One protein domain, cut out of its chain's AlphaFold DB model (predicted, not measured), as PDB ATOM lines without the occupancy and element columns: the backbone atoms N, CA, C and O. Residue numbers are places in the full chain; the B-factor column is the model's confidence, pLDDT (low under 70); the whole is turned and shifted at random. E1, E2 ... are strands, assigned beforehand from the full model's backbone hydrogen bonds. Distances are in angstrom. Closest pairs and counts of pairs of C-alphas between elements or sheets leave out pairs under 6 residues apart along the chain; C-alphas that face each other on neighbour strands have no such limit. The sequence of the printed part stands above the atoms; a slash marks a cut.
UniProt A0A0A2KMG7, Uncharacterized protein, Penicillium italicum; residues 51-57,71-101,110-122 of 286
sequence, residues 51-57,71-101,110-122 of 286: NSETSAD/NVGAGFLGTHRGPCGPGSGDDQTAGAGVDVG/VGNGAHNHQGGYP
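What this domain is: This is residues 51 to 57, 71 to 101 and 110 to 122 of the 286 residues of an uncharacterized protein of Penicillium italicum (UniProt A0A0A2KMG7). A single sheet of four strands, side by side, is folded over at one end like a hook, where E2, E3 and E4 bend; E1 lies along one edge, beside the straighter part of E2. At the other end of the sheet the loop of residues 82 to 88 joins E2 to E3, and no named helix covers either face. The printed part has 51 residues with four named strands, E1, E2, E3 and E4 along the chain and in the same order across the sheet, all antiparallel; the class is all strand. It is only just compact, close to loose, with a radius of gyration of the C-alphas of 11.6 A, and the C-alphas span 34 by 16 by 15 A.

How they stand to each other: E1, residues 52 to 57, is an edge strand, and its antiparallel neighbour is E2, residues 71 to 81, at 164 degrees between directions. C-alphas 57 and 75 face each other at 4.0 A, and N 54 and O 78 are within hydrogen-bond range at 2.8 A. E2 bends by 112 degrees at residue 74. E2 and E3, residues 89 to 101, form a hairpin, antiparallel at 164 degrees. C-alphas 74 and 96 face each other at 4.0 A; N 77 and O 93 are 2.8 A apart, and N 71 and O 99 are 2.9 A apart, both within hydrogen-bond range. E3 bends by 133 degrees at residue 98. The other edge strand is E4, residues 110 to 119, antiparallel to E3 at 170 degrees. C-alphas 95 and 113 face each other at 3.6 A, and N 116 and O 92 are within hydrogen-bond range at 2.8 A. E4 bends by 87 degrees at residue 113. E1 and E4 are apart.

Where its parts are: E1 begins at C-alpha 52, (34.199, -6.372, 30.063), and measures 16.0 A from first to last C-alpha. E2 measures 20.7 A. E3, the longest strand by residues with 13, measures 18.3 A and ends at C-alpha 101, (21.222, 2.454, 34.253). E4 measures 21.9 A and ends at C-alpha 119, (38.117, 7.368, 24.301).

The domain as a whole: The two C-alphas farthest apart are those of Val 72 and Pro 122, at 34.3 A. The sheet is twisted, its C-alphas up to 10.3 A off their best plane. Residues 58 to 70 are not printed, and C-alphas 57 and 71 are 8.2 A apart across that cut. Residues 102 to 109 are not printed either, and C-alphas 101 and 110 are 11.3 A apart across that cut. The link from E2 to E3, seven residues, is short. The mean pLDDT of the printed part is 82.8, and no printed residue is under 70.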
ATOM      1  N   ASN A  51      34.940  -6.857  25.415       83.12
ATOM      2  CA  ASN A  51      34.007  -6.094  26.245       83.12
ATOM      3  C   ASN A  51      33.936  -6.703  27.648       83.12
ATOM      4  O   ASN A  51      33.530  -7.856  27.803       83.12
ATOM      5  N   SER A  52      34.281  -5.928  28.672       85.00
ATOM      6  CA  SER A  52      34.199  -6.372  30.063       85.00
ATOM      7  C   SER A  52      33.757  -5.249  30.985       85.00
ATOM      8  O   SER A  52      34.199  -4.110  30.858       85.00
ATOM      9  N   GLU A  53      32.914  -5.593  31.947       84.12
ATOM     10  CA  GLU A  53      32.450  -4.702  33.002       84.12
ATOM     11  C   GLU A  53      32.932  -5.257  34.336       84.12
ATOM     12  O   GLU A  53      32.574  -6.373  34.703       84.12
ATOM     13  N   THR A  54      33.760  -4.504  35.053       84.38
ATOM     14  CA  THR A  54      34.218  -4.842  36.399       84.38
ATOM     15  C   THR A  54      33.561  -3.898  37.393       84.38
ATOM     16  O   THR A  54      33.792  -2.693  37.341       84.38
ATOM     17  N   SER A  55      32.777  -4.435  38.320       82.25
ATOM     18  CA  SER A  55      32.162  -3.675  39.408       82.25
ATOM     19  C   SER A  55      32.648  -4.194  40.756       82.25
ATOM     20  O   SER A  55      32.579  -5.394  41.024       82.25
ATOM     21  N   ALA A  56      33.120  -3.294  41.610       78.06
ATOM     22  CA  ALA A  56      33.416  -3.558  43.010       78.06
ATOM     23  C   ALA A  56      32.651  -2.533  43.845       78.06
ATOM     24  O   ALA A  56      33.147  -1.430  44.071       78.06
ATOM     25  N   ASP A  57      31.437  -2.887  44.258       73.31
ATOM     26  CA  ASP A  57      30.571  -2.017  45.049       73.31
ATOM     27  C   ASP A  57      30.414  -2.555  46.471       73.31
ATOM     28  O   ASP A  57      30.055  -3.712  46.691       73.31
ATOM     29  N   ASN A  71      22.148   0.973  41.647       80.00
ATOM     30  CA  ASN A  71      23.210   0.698  42.611       80.00
ATOM     31  C   ASN A  71      23.337   1.887  43.553       80.00
ATOM     32  O   ASN A  71      23.538   3.011  43.102       80.00
ATOM     33  N   VAL A  72      23.228   1.643  44.857       85.44
ATOM     34  CA  VAL A  72      23.470   2.656  45.890       85.44
ATOM     35  C   VAL A  72      24.656   2.200  46.720       85.44
ATOM     36  O   VAL A  72      24.548   1.214  47.447       85.44
ATOM     37  N   GLY A  73      25.783   2.897  46.638       85.12
ATOM     38  CA  GLY A  73      26.970   2.465  47.364       85.12
ATOM     39  C   GLY A  73      28.210   3.295  47.114       85.12
ATOM     40  O   GLY A  73      28.200   4.275  46.367       85.12
ATOM     41  N   ALA A  74      29.281   2.888  47.787       82.12
ATOM     42  CA  ALA A  74      30.627   3.319  47.463       82.12
ATOM     43  C   ALA A  74      31.321   2.198  46.698       82.12
ATOM     44  O   ALA A  74      31.440   1.078  47.203       82.12
ATOM     45  N   GLY A  75      31.813   2.508  45.508       82.81
ATOM     46  CA  GLY A  75      32.519   1.514  44.729       82.81
ATOM     47  C   GLY A  75      33.142   2.027  43.454       82.81
ATOM     48  O   GLY A  75      33.314   3.232  43.240       82.81
ATOM     49  N   PHE A  76      33.574   1.061  42.659       83.31
ATOM     50  CA  PHE A  76      34.255   1.255  41.395       83.31
ATOM     51  C   PHE A  76      33.523   0.486  40.303       83.31
ATOM     52  O   PHE A  76      33.308  -0.718  40.434       83.31
ATOM     53  N   LEU A  77      33.219   1.174  39.208       82.31
ATOM     54  CA  LEU A  77      32.725   0.589  37.975       82.31
ATOM     55  C   LEU A  77      33.722   0.890  36.855       82.31
ATOM     56  O   LEU A  77      33.925   2.046  36.475       82.31
ATOM     57  N   GLY A  78      34.343  -0.161  36.334       85.56
ATOM     58  CA  GLY A  78      35.163  -0.142  35.133       85.56
ATOM     59  C   GLY A  78      34.392  -0.760  33.973       85.56
ATOM     60  O   GLY A  78      33.963  -1.907  34.065       85.56
ATOM     61  N   THR A  79      34.215  -0.037  32.877       85.75
ATOM     62  CA  THR A  79      33.675  -0.574  31.627       85.75
ATOM     63  C   THR A  79      34.751  -0.467  30.558       85.75
ATOM     64  O   THR A  79      35.090   0.633  30.139       85.75
ATOM     65  N   HIS A  80      35.272  -1.607  30.116       86.19
ATOM     66  CA  HIS A  80      36.158  -1.698  28.962       86.19
ATOM     67  C   HIS A  80      35.315  -2.116  27.762       86.19
ATOM     68  O   HIS A  80      34.728  -3.204  27.747       86.19
ATOM     69  N   ARG A  81      35.240  -1.258  26.750       85.81
ATOM     70  CA  ARG A  81      34.645  -1.573  25.448       85.81
ATOM     71  C   ARG A  81      35.780  -1.784  24.461       85.81
ATOM     72  O   ARG A  81      36.746  -1.030  24.489       85.81
ATOM     73  N   GLY A  82      35.656  -2.818  23.629       84.75
ATOM     74  CA  GLY A  82      36.716  -3.379  22.788       84.75
ATOM     75  C   GLY A  82      37.554  -2.360  22.013       84.75
ATOM     76  O   GLY A  82      37.168  -1.205  21.871       84.75
ATOM     77  N   PRO A  83      38.702  -2.779  21.461       78.31
ATOM     78  CA  PRO A  83      39.804  -1.890  21.081       78.31
ATOM     79  C   PRO A  83      39.484  -0.880  19.976       78.31
ATOM     80  O   PRO A  83      40.275   0.033  19.746       78.31
ATOM     81  N   CYS A  84      38.371  -1.053  19.260       82.25
ATOM     82  CA  CYS A  84      37.967  -0.108  18.243       82.25
ATOM     83  C   CYS A  84      36.454  -0.145  17.966       82.25
ATOM     84  O   CYS A  84      35.783  -1.147  18.220       82.25
ATOM     85  N   GLY A  85      35.922   0.959  17.433       78.12
ATOM     86  CA  GLY A  85      34.525   1.094  17.008       78.12
ATOM     87  C   GLY A  85      33.768   2.200  17.754       78.12
ATOM     88  O   GLY A  85      34.316   2.822  18.667       78.12
ATOM     89  N   PRO A  86      32.511   2.488  17.373       74.88
ATOM     90  CA  PRO A  86      31.698   3.494  18.047       74.88
ATOM     91  C   PRO A  86      31.492   3.120  19.519       74.88
ATOM     92  O   PRO A  86      30.903   2.088  19.830       74.88
ATOM     93  N   GLY A  87      31.994   3.959  20.426       76.75
ATOM     94  CA  GLY A  87      31.930   3.700  21.864       76.75
ATOM     95  C   GLY A  87      33.010   2.755  22.394       76.75
ATOM     96  O   GLY A  87      32.877   2.315  23.529       76.75
ATOM     97  N   SER A  88      34.052   2.449  21.613       83.50
ATOM     98  CA  SER A  88      35.304   1.883  22.129       83.50
ATOM     99  C   SER A  88      35.919   2.820  23.171       83.50
ATOM    100  O   SER A  88      35.834   4.043  23.021       83.50
ATOM    101  N   GLY A  89      36.526   2.257  24.213       85.94
ATOM    102  CA  GLY A  89      37.174   3.026  25.268       85.94
ATOM    103  C   GLY A  89      37.043   2.396  26.647       85.94
ATOM    104  O   GLY A  89      36.322   1.414  26.843       85.94
ATOM    105  N   ASP A  90      37.734   3.016  27.594       87.06
ATOM    106  CA  ASP A  90      37.734   2.647  29.002       87.06
ATOM    107  C   ASP A  90      37.027   3.726  29.818       87.06
ATOM    108  O   ASP A  90      37.480   4.870  29.909       87.06
ATOM    109  N   ASP A  91      35.916   3.348  30.438       83.25
ATOM    110  CA  ASP A  91      35.230   4.154  31.436       83.25
ATOM    111  C   ASP A  91      35.596   3.645  32.821       83.25
ATOM    112  O   ASP A  91      35.320   2.498  33.162       83.25
ATOM    113  N   GLN A  92      36.175   4.503  33.650       87.12
ATOM    114  CA  GLN A  92      36.430   4.206  35.051       87.12
ATOM    115  C   GLN A  92      35.704   5.222  35.916       87.12
ATOM    116  O   GLN A  92      35.974   6.422  35.852       87.12
ATOM    117  N   THR A  93      34.788   4.738  36.745       82.81
ATOM    118  CA  THR A  93      34.065   5.564  37.710       82.81
ATOM    119  C   THR A  93      34.339   5.023  39.102       82.81
ATOM    120  O   THR A  93      34.202   3.827  39.334       82.81
ATOM    121  N   ALA A  94      34.752   5.884  40.028       84.88
ATOM    122  CA  ALA A  94      34.974   5.515  41.421       84.88
ATOM    123  C   ALA A  94      34.336   6.558  42.335       84.88
ATOM    124  O   ALA A  94      34.634   7.745  42.205       84.88
ATOM    125  N   GLY A  95      33.501   6.151  43.284       84.81
ATOM    126  CA  GLY A  95      32.893   7.100  44.213       84.81
ATOM    127  C   GLY A  95      31.759   6.537  45.045       84.81
ATOM    128  O   GLY A  95      31.383   5.378  44.906       84.81
ATOM    129  N   ALA A  96      31.220   7.394  45.911       84.62
ATOM    130  CA  ALA A  96      29.972   7.142  46.618       84.62
ATOM    131  C   ALA A  96      28.821   7.815  45.864       84.62
ATOM    132  O   ALA A  96      28.859   9.030  45.635       84.62
ATOM    133  N   GLY A  97      27.811   7.042  45.474       86.19
ATOM    134  CA  GLY A  97      26.710   7.554  44.669       86.19
ATOM    135  C   GLY A  97      25.561   6.581  44.455       86.19
ATOM    136  O   GLY A  97      25.530   5.470  44.984       86.19
ATOM    137  N   VAL A  98      24.601   7.064  43.674       84.56
ATOM    138  CA  VAL A  98      23.497   6.296  43.112       84.56
ATOM    139  C   VAL A  98      23.710   6.224  41.606       84.56
ATOM    140  O   VAL A  98      23.710   7.258  40.937       84.56
ATOM    141  N   ASP A  99      23.887   5.020  41.080       79.06
ATOM    142  CA  ASP A  99      23.916   4.763  39.642       79.06
ATOM    143  C   ASP A  99      22.591   4.139  39.216       79.06
ATOM    144  O   ASP A  99      22.141   3.152  39.804       79.06
ATOM    145  N   VAL A 100      21.954   4.726  38.206       86.38
ATOM    146  CA  VAL A 100      20.735   4.194  37.592       86.38
ATOM    147  C   VAL A 100      21.000   4.000  36.112       86.38
ATOM    148  O   VAL A 100      21.287   4.962  35.396       86.38
ATOM    149  N   GLY A 101      20.873   2.768  35.631       83.56
ATOM    150  CA  GLY A 101      21.222   2.454  34.253       83.56
ATOM    151  C   GLY A 101      20.547   1.213  33.700       83.56
ATOM    152  O   GLY A 101      19.934   0.416  34.413       83.56
ATOM    153  N   VAL A 110      24.614   9.786  40.051       84.94
ATOM    154  CA  VAL A 110      24.443  10.897  40.990       84.94
ATOM    155  C   VAL A 110      25.283  10.596  42.224       84.94
ATOM    156  O   VAL A 110      24.894   9.803  43.078       84.94
ATOM    157  N   GLY A 111      26.465  11.203  42.321       84.31
ATOM    158  CA  GLY A 111      27.367  10.932  43.434       84.31
ATOM    159  C   GLY A 111      28.647  11.751  43.420       84.31
ATOM    160  O   GLY A 111      28.997  12.394  42.430       84.31
ATOM    161  N   ASN A 112      29.362  11.690  44.540       80.12
ATOM    162  CA  ASN A 112      30.675  12.299  44.710       80.12
ATOM    163  C   ASN A 112      31.743  11.304  44.227       80.12
ATOM    164  O   ASN A 112      32.451  10.685  45.023       80.12
ATOM    165  N   GLY A 113      31.800  11.103  42.909       77.88
ATOM    166  CA  GLY A 113      32.722  10.171  42.266       77.88
ATOM    167  C   GLY A 113      33.617  10.816  41.215       77.88
ATOM    168  O   GLY A 113      33.226  11.755  40.523       77.88
ATOM    169  N   ALA A 114      34.834  10.291  41.097       82.56
ATOM    170  CA  ALA A 114      35.722  10.573  39.985       82.56
ATOM    171  C   ALA A 114      35.274   9.746  38.776       82.56
ATOM    172  O   ALA A 114      35.111   8.530  38.879       82.56
ATOM    173  N   HIS A 115      35.089  10.411  37.640       80.38
ATOM    174  CA  HIS A 115      34.843   9.783  36.348       80.38
ATOM    175  C   HIS A 115      36.057  10.048  35.459       80.38
ATOM    176  O   HIS A 115      36.484  11.191  35.297       80.38
ATOM    177  N   ASN A 116      36.635   8.989  34.909       87.56
ATOM    178  CA  ASN A 116      37.699   9.067  33.926       87.56
ATOM    179  C   ASN A 116      37.255   8.291  32.687       87.56
ATOM    180  O   ASN A 116      36.983   7.096  32.771       87.56
ATOM    181  N   HIS A 117      37.168   8.989  31.558       85.69
ATOM    182  CA  HIS A 117      36.832   8.402  30.269       85.69
ATOM    183  C   HIS A 117      38.057   8.474  29.364       85.69
ATOM    184  O   HIS A 117      38.568   9.562  29.085       85.69
ATOM    185  N   GLN A 118      38.510   7.322  28.888       85.00
ATOM    186  CA  GLN A 118      39.516   7.220  27.842       85.00
ATOM    187  C   GLN A 118      38.823   6.764  26.562       85.00
ATOM    188  O   GLN A 118      38.392   5.619  26.451       85.00
ATOM    189  N   GLY A 119      38.696   7.681  25.603       83.56
ATOM    190  CA  GLY A 119      38.117   7.368  24.301       83.56
ATOM    191  C   GLY A 119      38.960   6.338  23.549       83.56
ATOM    192  O   GLY A 119      40.190   6.401  23.561       83.56
ATOM    193  N   GLY A 120      38.293   5.395  22.891       78.06
ATOM    194  CA  GLY A 120      38.931   4.398  22.044       78.06
ATOM    195  C   GLY A 120      39.449   4.975  20.730       78.06
ATOM    196  O   GLY A 120      39.029   6.040  20.268       78.06
ATOM    197  N   TYR A 121      40.369   4.243  20.107       80.25
ATOM    198  CA  TYR A 121      40.910   4.607  18.803       80.25
ATOM    199  C   TYR A 121      39.934   4.212  17.679       80.25
ATOM    200  O   TYR A 121      39.232   3.199  17.788       80.25
ATOM    201  N   PRO A 122      39.873   4.981  16.575       79.50
ATOM    202  CA  PRO A 122      39.120   4.567  15.395       79.50
ATOM    203  C   PRO A 122      39.636   3.211  14.893       79.50
ATOM    204  O   PRO A 122      40.845   2.969  14.886       79.50
TER     205      PRO A 122